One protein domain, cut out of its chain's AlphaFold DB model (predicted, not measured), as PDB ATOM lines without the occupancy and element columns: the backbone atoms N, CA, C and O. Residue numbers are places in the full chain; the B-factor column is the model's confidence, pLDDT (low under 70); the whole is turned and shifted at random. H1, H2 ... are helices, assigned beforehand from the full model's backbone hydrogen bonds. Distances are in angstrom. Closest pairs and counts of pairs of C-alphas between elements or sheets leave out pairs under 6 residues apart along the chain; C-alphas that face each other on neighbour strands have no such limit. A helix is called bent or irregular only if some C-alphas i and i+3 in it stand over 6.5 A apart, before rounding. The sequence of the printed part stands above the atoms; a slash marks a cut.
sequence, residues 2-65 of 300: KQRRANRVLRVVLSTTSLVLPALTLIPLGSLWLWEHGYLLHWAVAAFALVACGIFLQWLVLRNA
ATOM      1  N   LYS A   2     135.478 -15.357 106.438       53.47
ATOM      2  CA  LYS A   2     135.964 -15.695 105.073       53.47
ATOM      3  C   LYS A   2     136.522 -14.501 104.268       53.47
ATOM      4  O   LYS A   2     137.608 -14.613 103.710       53.47
ATOM      5  N   GLN A   3     135.860 -13.340 104.290       56.88
ATOM      6  CA  GLN A   3     136.295 -12.154 103.526       56.88
ATOM      7  C   GLN A   3     137.654 -11.574 103.971       56.88
ATOM      8  O   GLN A   3     138.436 -11.119 103.141       56.88
ATOM      9  N   ARG A   4     138.001 -11.653 105.266       57.34
ATOM     10  CA  ARG A   4     139.303 -11.169 105.776       57.34
ATOM     11  C   ARG A   4     140.486 -12.040 105.330       57.34
ATOM     12  O   ARG A   4     141.594 -11.525 105.217       57.34
ATOM     13  N   ARG A   5     140.271 -13.339 105.072       62.28
ATOM     14  CA  ARG A   5     141.305 -14.235 104.519       62.28
ATOM     15  C   ARG A   5     141.513 -13.988 103.023       62.28
ATOM     16  O   ARG A   5     142.661 -13.886 102.608       62.28
ATOM     17  N   ALA A   6     140.437 -13.801 102.253       67.88
ATOM     18  CA  ALA A   6     140.515 -13.510 100.817       67.88
ATOM     19  C   ALA A   6     141.318 -12.228 100.522       67.88
ATOM     20  O   ALA A   6     142.247 -12.256  99.721       67.88
ATOM     21  N   ASN A   7     141.067 -11.144 101.266       73.50
ATOM     22  CA  ASN A   7     141.815  -9.889 101.103       73.50
ATOM     23  C   ASN A   7     143.287  -9.978 101.525       73.50
ATOM     24  O   ASN A   7     144.096  -9.178 101.065       73.50
ATOM     25  N   ARG A   8     143.648 -10.921 102.407       70.94
ATOM     26  CA  ARG A   8     145.040 -11.139 102.822       70.94
ATOM     27  C   ARG A   8     145.804 -11.947 101.772       70.94
ATOM     28  O   ARG A   8     146.930 -11.591 101.455       70.94
ATOM     29  N   VAL A   9     145.170 -12.972 101.197       77.06
ATOM     30  CA  VAL A   9     145.741 -13.756 100.091       77.06
ATOM     31  C   VAL A   9     145.930 -12.881  98.853       77.06
ATOM     32  O   VAL A   9     147.014 -12.890  98.289       77.06
ATOM     33  N   LEU A  10     144.943 -12.054  98.490       78.94
ATOM     34  CA  LEU A  10     145.054 -11.149  97.340       78.94
ATOM     35  C   LEU A  10     146.206 -10.144  97.498       78.94
ATOM     36  O   LEU A  10     146.944  -9.901  96.550       78.94
ATOM     37  N   ARG A  11     146.396  -9.601  98.708       78.12
ATOM     38  CA  ARG A  11     147.502  -8.679  99.004       78.12
ATOM     39  C   ARG A  11     148.861  -9.361  98.898       78.12
ATOM     40  O   ARG A  11     149.755  -8.802  98.283       78.12
ATOM     41  N   VAL A  12     148.994 -10.564  99.457       81.81
ATOM     42  CA  VAL A  12     150.232 -11.345  99.349       81.81
ATOM     43  C   VAL A  12     150.508 -11.691  97.891       81.81
ATOM     44  O   VAL A  12     151.611 -11.455  97.433       81.81
ATOM     45  N   VAL A  13     149.511 -12.146  97.130       85.12
ATOM     46  CA  VAL A  13     149.674 -12.448  95.700       85.12
ATOM     47  C   VAL A  13     150.101 -11.206  94.916       85.12
ATOM     48  O   VAL A  13     151.060 -11.287  94.164       85.12
ATOM     49  N   LEU A  14     149.471 -10.048  95.124       83.88
ATOM     50  CA  LEU A  14     149.865  -8.799  94.458       83.88
ATOM     51  C   LEU A  14     151.294  -8.371  94.817       83.88
ATOM     52  O   LEU A  14     152.059  -8.008  93.926       83.88
ATOM     53  N   SER A  15     151.674  -8.450  96.095       79.19
ATOM     54  CA  SER A  15     153.029  -8.116  96.546       79.19
ATOM     55  C   SER A  15     154.076  -9.083  95.994       79.19
ATOM     56  O   SER A  15     155.109  -8.641  95.497       79.19
ATOM     57  N   THR A  16     153.809 -10.391  96.024       82.31
ATOM     58  CA  THR A  16     154.725 -11.405  95.493       82.31
ATOM     59  C   THR A  16     154.853 -11.277  93.980       82.31
ATOM     60  O   THR A  16     155.966 -11.270  93.468       82.31
ATOM     61  N   THR A  17     153.746 -11.092  93.257       82.00
ATOM     62  CA  THR A  17     153.772 -10.885  91.806       82.00
ATOM     63  C   THR A  17     154.545  -9.619  91.451       82.00
ATOM     64  O   THR A  17     155.412  -9.684  90.593       82.00
ATOM     65  N   SER A  18     154.327  -8.499  92.147       83.50
ATOM     66  CA  SER A  18     155.056  -7.249  91.882       83.50
ATOM     67  C   SER A  18     156.566  -7.353  92.128       83.50
ATOM     68  O   SER A  18     157.322  -6.626  91.490       83.50
ATOM     69  N   LEU A  19     157.006  -8.219  93.045       80.25
ATOM     70  CA  LEU A  19     158.426  -8.414  93.351       80.25
ATOM     71  C   LEU A  19     159.087  -9.435  92.416       80.25
ATOM     72  O   LEU A  19     160.251  -9.291  92.052       80.25
ATOM     73  N   VAL A  20     158.347 -10.475  92.030       82.81
ATOM     74  CA  VAL A  20     158.877 -11.598  91.253       82.81
ATOM     75  C   VAL A  20     158.852 -11.307  89.752       82.81
ATOM     76  O   VAL A  20     159.786 -11.709  89.066       82.81
ATOM     77  N   LEU A  21     157.854 -10.571  89.240       79.25
ATOM     78  CA  LEU A  21     157.738 -10.257  87.806       79.25
ATOM     79  C   LEU A  21     159.004  -9.604  87.221       79.25
ATOM     80  O   LEU A  21     159.468 -10.084  86.190       79.25
ATOM     81  N   PRO A  22     159.590  -8.564  87.850       81.06
ATOM     82  CA  PRO A  22     160.761  -7.880  87.303       81.06
ATOM     83  C   PRO A  22     161.999  -8.776  87.274       81.06
ATOM     84  O   PRO A  22     162.755  -8.761  86.313       81.06
ATOM     85  N   ALA A  23     162.202  -9.596  88.309       78.69
ATOM     86  CA  ALA A  23     163.303 -10.553  88.333       78.69
ATOM     87  C   ALA A  23     163.117 -11.639  87.260       78.69
ATOM     88  O   ALA A  23     164.067 -11.986  86.559       78.69
ATOM     89  N   LEU A  24     161.885 -12.134  87.085       78.81
ATOM     90  CA  LEU A  24     161.558 -13.155  86.089       78.81
ATOM     91  C   LEU A  24     161.705 -12.658  84.651       78.81
ATOM     92  O   LEU A  24     162.007 -13.469  83.784       78.81
ATOM     93  N   THR A  25     161.497 -11.367  84.384       79.19
ATOM     94  CA  THR A  25     161.729 -10.781  83.055       79.19
ATOM     95  C   THR A  25     163.194 -10.421  82.832       79.19
ATOM     96  O   THR A  25     163.697 -10.601  81.724       79.19
ATOM     97  N   LEU A  26     163.908  -9.979  83.870       81.00
ATOM     98  CA  LEU A  26     165.312  -9.582  83.765       81.00
ATOM     99  C   LEU A  26     166.245 -10.771  83.505       81.00
ATOM    100  O   LEU A  26     167.212 -10.628  82.766       81.00
ATOM    101  N   ILE A  27     165.958 -11.947  84.069       77.62
ATOM    102  CA  ILE A  27     166.772 -13.156  83.860       77.62
ATOM    103  C   ILE A  27     166.842 -13.561  82.370       77.62
ATOM    104  O   ILE A  27     167.957 -13.673  81.851       77.62
ATOM    105  N   PRO A  28     165.721 -13.769  81.647       75.50
ATOM    106  CA  PRO A  28     165.758 -14.152  80.240       75.50
ATOM    107  C   PRO A  28     166.224 -13.010  79.331       75.50
ATOM    108  O   PRO A  28     167.058 -13.264  78.466       75.50
ATOM    109  N   LEU A  29     165.762 -11.765  79.534       75.19
ATOM    110  CA  LEU A  29     166.208 -10.631  78.707       75.19
ATOM    111  C   LEU A  29     167.692 -10.317  78.915       75.19
ATOM    112  O   LEU A  29     168.412 -10.094  77.948       75.19
ATOM    113  N   GLY A  30     168.157 -10.328  80.163       81.88
ATOM    114  CA  GLY A  30     169.565 -10.131  80.492       81.88
ATOM    115  C   GLY A  30     170.430 -11.237  79.895       81.88
ATOM    116  O   GLY A  30     171.447 -10.946  79.277       81.88
ATOM    117  N   SER A  31     169.995 -12.497  79.987       74.25
ATOM    118  CA  SER A  31     170.722 -13.619  79.376       74.25
ATOM    119  C   SER A  31     170.806 -13.505  77.850       74.25
ATOM    120  O   SER A  31     171.874 -13.742  77.290       74.25
ATOM    121  N   LEU A  32     169.717 -13.103  77.181       76.88
ATOM    122  CA  LEU A  32     169.689 -12.849  75.734       76.88
ATOM    123  C   LEU A  32     170.646 -11.723  75.334       76.88
ATOM    124  O   LEU A  32     171.457 -11.902  74.431       76.88
ATOM    125  N   TRP A  33     170.612 -10.598  76.051       85.62
ATOM    126  CA  TRP A  33     171.497  -9.465  75.789       85.62
ATOM    127  C   TRP A  33     172.977  -9.832  75.970       85.62
ATOM    128  O   TRP A  33     173.809  -9.513  75.121       85.62
ATOM    129  N   LEU A  34     173.313 -10.565  77.040       82.44
ATOM    130  CA  LEU A  34     174.676 -11.051  77.278       82.44
ATOM    131  C   LEU A  34     175.146 -12.054  76.218       82.44
ATOM    132  O   LEU A  34     176.347 -12.128  75.944       82.44
ATOM    133  N   TRP A  35     174.223 -12.840  75.660       72.00
ATOM    134  CA  TRP A  35     174.516 -13.789  74.593       72.00
ATOM    135  C   TRP A  35     174.819 -13.073  73.275       72.00
ATOM    136  O   TRP A  35     175.858 -13.348  72.679       72.00
ATOM    137  N   GLU A  36     173.990 -12.101  72.880       76.31
ATOM    138  CA  GLU A  36     174.216 -11.291  71.671       76.31
ATOM    139  C   GLU A  36     175.550 -10.536  71.712       76.31
ATOM    140  O   GLU A  36     176.237 -10.425  70.700       76.31
ATOM    141  N   HIS A  37     175.954 -10.055  72.890       83.81
ATOM    142  CA  HIS A  37     177.176  -9.266  73.058       83.81
ATOM    143  C   HIS A  37     178.420 -10.109  73.403       83.81
ATOM    144  O   HIS A  37     179.491  -9.553  73.631       83.81
ATOM    145  N   GLY A  38     178.305 -11.440  73.491       80.88
ATOM    146  CA  GLY A  38     179.436 -12.333  73.791       80.88
ATOM    147  C   GLY A  38     179.986 -12.253  75.227       80.88
ATOM    148  O   GLY A  38     180.982 -12.902  75.553       80.88
ATOM    149  N   TYR A  39     179.339 -11.507  76.126       83.81
ATOM    150  CA  TYR A  39     179.775 -11.343  77.522       83.81
ATOM    151  C   TYR A  39     179.320 -12.468  78.455       83.81
ATOM    152  O   TYR A  39     179.695 -12.485  79.628       83.81
ATOM    153  N   LEU A  40     178.549 -13.433  77.954       74.44
ATOM    154  CA  LEU A  40     177.952 -14.500  78.759       74.44
ATOM    155  C   LEU A  40     178.991 -15.305  79.561       74.44
ATOM    156  O   LEU A  40     178.771 -15.604  80.733       74.44
ATOM    157  N   LEU A  41     180.157 -15.586  78.966       70.88
ATOM    158  CA  LEU A  41     181.241 -16.310  79.639       70.88
ATOM    159  C   LEU A  41     181.925 -15.461  80.726       70.88
ATOM    160  O   LEU A  41     182.177 -15.950  81.824       70.88
ATOM    161  N   HIS A  42     182.167 -14.178  80.448       74.69
ATOM    162  CA  HIS A  42     182.770 -13.232  81.394       74.69
ATOM    163  C   HIS A  42     181.880 -13.041  82.627       74.69
ATOM    164  O   HIS A  42     182.358 -13.075  83.759       74.69
ATOM    165  N   TRP A  43     180.569 -12.914  82.409       80.88
ATOM    166  CA  TRP A  43     179.592 -12.825  83.485       80.88
ATOM    167  C   TRP A  43     179.498 -14.121  84.293       80.88
ATOM    168  O   TRP A  43     179.484 -14.064  85.519       80.88
ATOM    169  N   ALA A  44     179.500 -15.286  83.636       74.00
ATOM    170  CA  ALA A  44     179.469 -16.574  84.328       74.00
ATOM    171  C   ALA A  44     180.700 -16.773  85.230       74.00
ATOM    172  O   ALA A  44     180.560 -17.208  86.373       74.00
ATOM    173  N   VAL A  45     181.893 -16.406  84.748       76.50
ATOM    174  CA  VAL A  45     183.133 -16.454  85.540       76.50
ATOM    175  C   VAL A  45     183.076 -15.470  86.706       76.50
ATOM    176  O   VAL A  45     183.400 -15.850  87.829       76.50
ATOM    177  N   ALA A  46     182.619 -14.235  86.479       79.38
ATOM    178  CA  ALA A  46     182.472 -13.241  87.539       79.38
ATOM    179  C   ALA A  46     181.473 -13.692  88.620       79.38
ATOM    180  O   ALA A  46     181.769 -13.607  89.810       79.38
ATOM    181  N   ALA A  47     180.322 -14.236  88.220       75.62
ATOM    182  CA  ALA A  47     179.319 -14.773  89.134       75.62
ATOM    183  C   ALA A  47     179.864 -15.963  89.938       75.62
ATOM    184  O   ALA A  47     179.697 -16.014  91.158       75.62
ATOM    185  N   PHE A  48     180.567 -16.891  89.280       79.00
ATOM    186  CA  PHE A  48     181.212 -18.018  89.951       79.00
ATOM    187  C   PHE A  48     182.270 -17.553  90.957       79.00
ATOM    188  O   PHE A  48     182.272 -18.018  92.095       79.00
ATOM    189  N   ALA A  49     183.125 -16.602  90.574       82.62
ATOM    190  CA  ALA A  49     184.139 -16.029  91.454       82.62
ATOM    191  C   ALA A  49     183.514 -15.350  92.680       82.62
ATOM    192  O   ALA A  49     184.030 -15.480  93.786       82.62
ATOM    193  N   LEU A  50     182.378 -14.672  92.510       86.38
ATOM    194  CA  LEU A  50     181.682 -13.984  93.594       86.38
ATOM    195  C   LEU A  50     181.037 -14.972  94.578       86.38
ATOM    196  O   LEU A  50     181.166 -14.801  95.790       86.38
ATOM    197  N   VAL A  51     180.425 -16.050  94.076       77.31
ATOM    198  CA  VAL A  51     179.915 -17.151  94.912       77.31
ATOM    199  C   VAL A  51     181.055 -17.860  95.641       77.31
ATOM    200  O   VAL A  51     180.969 -18.073  96.848       77.31
ATOM    201  N   ALA A  52     182.142 -18.191  94.939       78.81
ATOM    202  CA  ALA A  52     183.317 -18.819  95.534       78.81
ATOM    203  C   ALA A  52     183.952 -17.925  96.608       78.81
ATOM    204  O   ALA A  52     184.306 -18.419  97.674       78.81
ATOM    205  N   CYS A  53     184.029 -16.614  96.369       88.94
ATOM    206  CA  CYS A  53     184.483 -15.632  97.348       88.94
ATOM    207  C   CYS A  53     183.567 -15.608  98.578       88.94
ATOM    208  O   CYS A  53     184.065 -15.676  99.694       88.94
ATOM    209  N   GLY A  54     182.242 -15.602  98.397       81.19
ATOM    210  CA  GLY A  54     181.283 -15.669  99.503       81.19
ATOM    211  C   GLY A  54     181.432 -16.939 100.345       81.19
ATOM    212  O   GLY A  54     181.509 -16.855 101.567       81.19
ATOM    213  N   ILE A  55     181.556 -18.103  99.698       76.75
ATOM    214  CA  ILE A  55     181.801 -19.388 100.373       76.75
ATOM    215  C   ILE A  55     183.156 -19.377 101.085       76.75
ATOM    216  O   ILE A  55     183.251 -19.833 102.219       76.75
ATOM    217  N   PHE A  56     184.201 -18.845 100.454       80.19
ATOM    218  CA  PHE A  56     185.534 -18.747 101.043       80.19
ATOM    219  C   PHE A  56     185.551 -17.816 102.258       80.19
ATOM    220  O   PHE A  56     186.131 -18.155 103.286       80.19
ATOM    221  N   LEU A  57     184.866 -16.677 102.179       83.50
ATOM    222  CA  LEU A  57     184.726 -15.734 103.283       83.50
ATOM    223  C   LEU A  57     183.918 -16.354 104.427       83.50
ATOM    224  O   LEU A  57     184.330 -16.282 105.581       83.50
ATOM    225  N   GLN A  58     182.812 -17.033 104.109       74.06
ATOM    226  CA  GLN A  58     182.027 -17.792 105.078       74.06
ATOM    227  C   GLN A  58     182.873 -18.891 105.733       74.06
ATOM    228  O   GLN A  58     182.831 -19.051 106.948       74.06
ATOM    229  N   TRP A  59     183.682 -19.612 104.957       73.94
ATOM    230  CA  TRP A  59     184.596 -20.629 105.466       73.94
ATOM    231  C   TRP A  59     185.678 -20.033 106.370       73.94
ATOM    232  O   TRP A  59     185.956 -20.601 107.417       73.94
ATOM    233  N   LEU A  60     186.249 -18.873 106.033       76.38
ATOM    234  CA  LEU A  60     187.204 -18.165 106.891       76.38
ATOM    235  C   LEU A  60     186.573 -17.723 108.217       76.38
ATOM    236  O   LEU A  60     187.189 -17.870 109.271       76.38
ATOM    237  N   VAL A  61     185.338 -17.221 108.173       73.81
ATOM    238  CA  VAL A  61     184.594 -16.808 109.372       73.81
ATOM    239  C   VAL A  61     184.259 -18.020 110.245       73.81
ATOM    240  O   VAL A  61     184.485 -17.984 111.451       73.81
ATOM    241  N   LEU A  62     183.795 -19.120 109.647       62.91
ATOM    242  CA  LEU A  62     183.461 -20.358 110.359       62.91
ATOM    243  C   LEU A  62     184.697 -21.145 110.821       62.91
ATOM    244  O   LEU A  62     184.615 -21.883 111.791       62.91
ATOM    245  N   ARG A  63     185.854 -20.980 110.171       55.41
ATOM    246  CA  ARG A  63     187.142 -21.538 110.613       55.41
ATOM    247  C   ARG A  63     187.644 -20.867 111.891       55.41
ATOM    248  O   ARG A  63     188.293 -21.522 112.700       55.41
ATOM    249  N   ASN A  64     187.387 -19.568 112.036       48.78
ATOM    250  CA  ASN A  64     187.771 -18.791 113.216       48.78
ATOM    251  C   ASN A  64     186.713 -18.813 114.321       48.78
ATOM    252  O   ASN A  64     187.013 -18.409 115.445       48.78
ATOM    253  N   ALA A  65     185.508 -19.305 114.033       46.38
ATOM    254  CA  ALA A  65     184.626 -19.797 115.071       46.38
ATOM    255  C   ALA A  65     185.295 -21.044 115.658       46.38
ATOM    256  O   ALA A  65     185.126 -22.158 115.163       46.38
TER     257      ALA A  65
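What this domain is: This is residues 2 to 65 of the 300 residues of the protein "GTP-binding protein HSR1" of Hyphomicrobium sp. (UniProt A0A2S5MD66). Two long helices, H1 then H2, meet near their ends as a flat V. The printed part has 64 residues, of which 60 are in the two named helices, with no named strand; its class is all helix. It is extended, with radius of gyration of the C-alphas 19.5 A and spans 50 by 45 by 9 A.

Where its parts are: Find C-alpha 2 at (135.964, -15.695, 105.073), where H1, residues 2 to 36, begins. Assigned as one helix by hydrogen bonds, it is bent: C-alphas 19 and 22, where arm H1a ends and arm H1b begins, are 6.5 A apart. H2, residues 40 to 64, runs 36.1 A to C-alpha 64 at (187.771, -18.791, 113.216).

How they stand to each other: H1b and H2, opposite ways at a steep tilt of 56 degrees, are close but not clearly touching; their closest C-alphas, of Leu 34 and Leu 40, are 5.0 A apart. H1a and H2 are apart. In H2 every O i to N i+4 pair is within hydrogen-bond range; H1a has 13 of 14, H1b 10 of 11.

The domain as a whole: The printed part has no cut and one tight link; pLDDT is under 70 at residues 2 to 6 and 62 to 65.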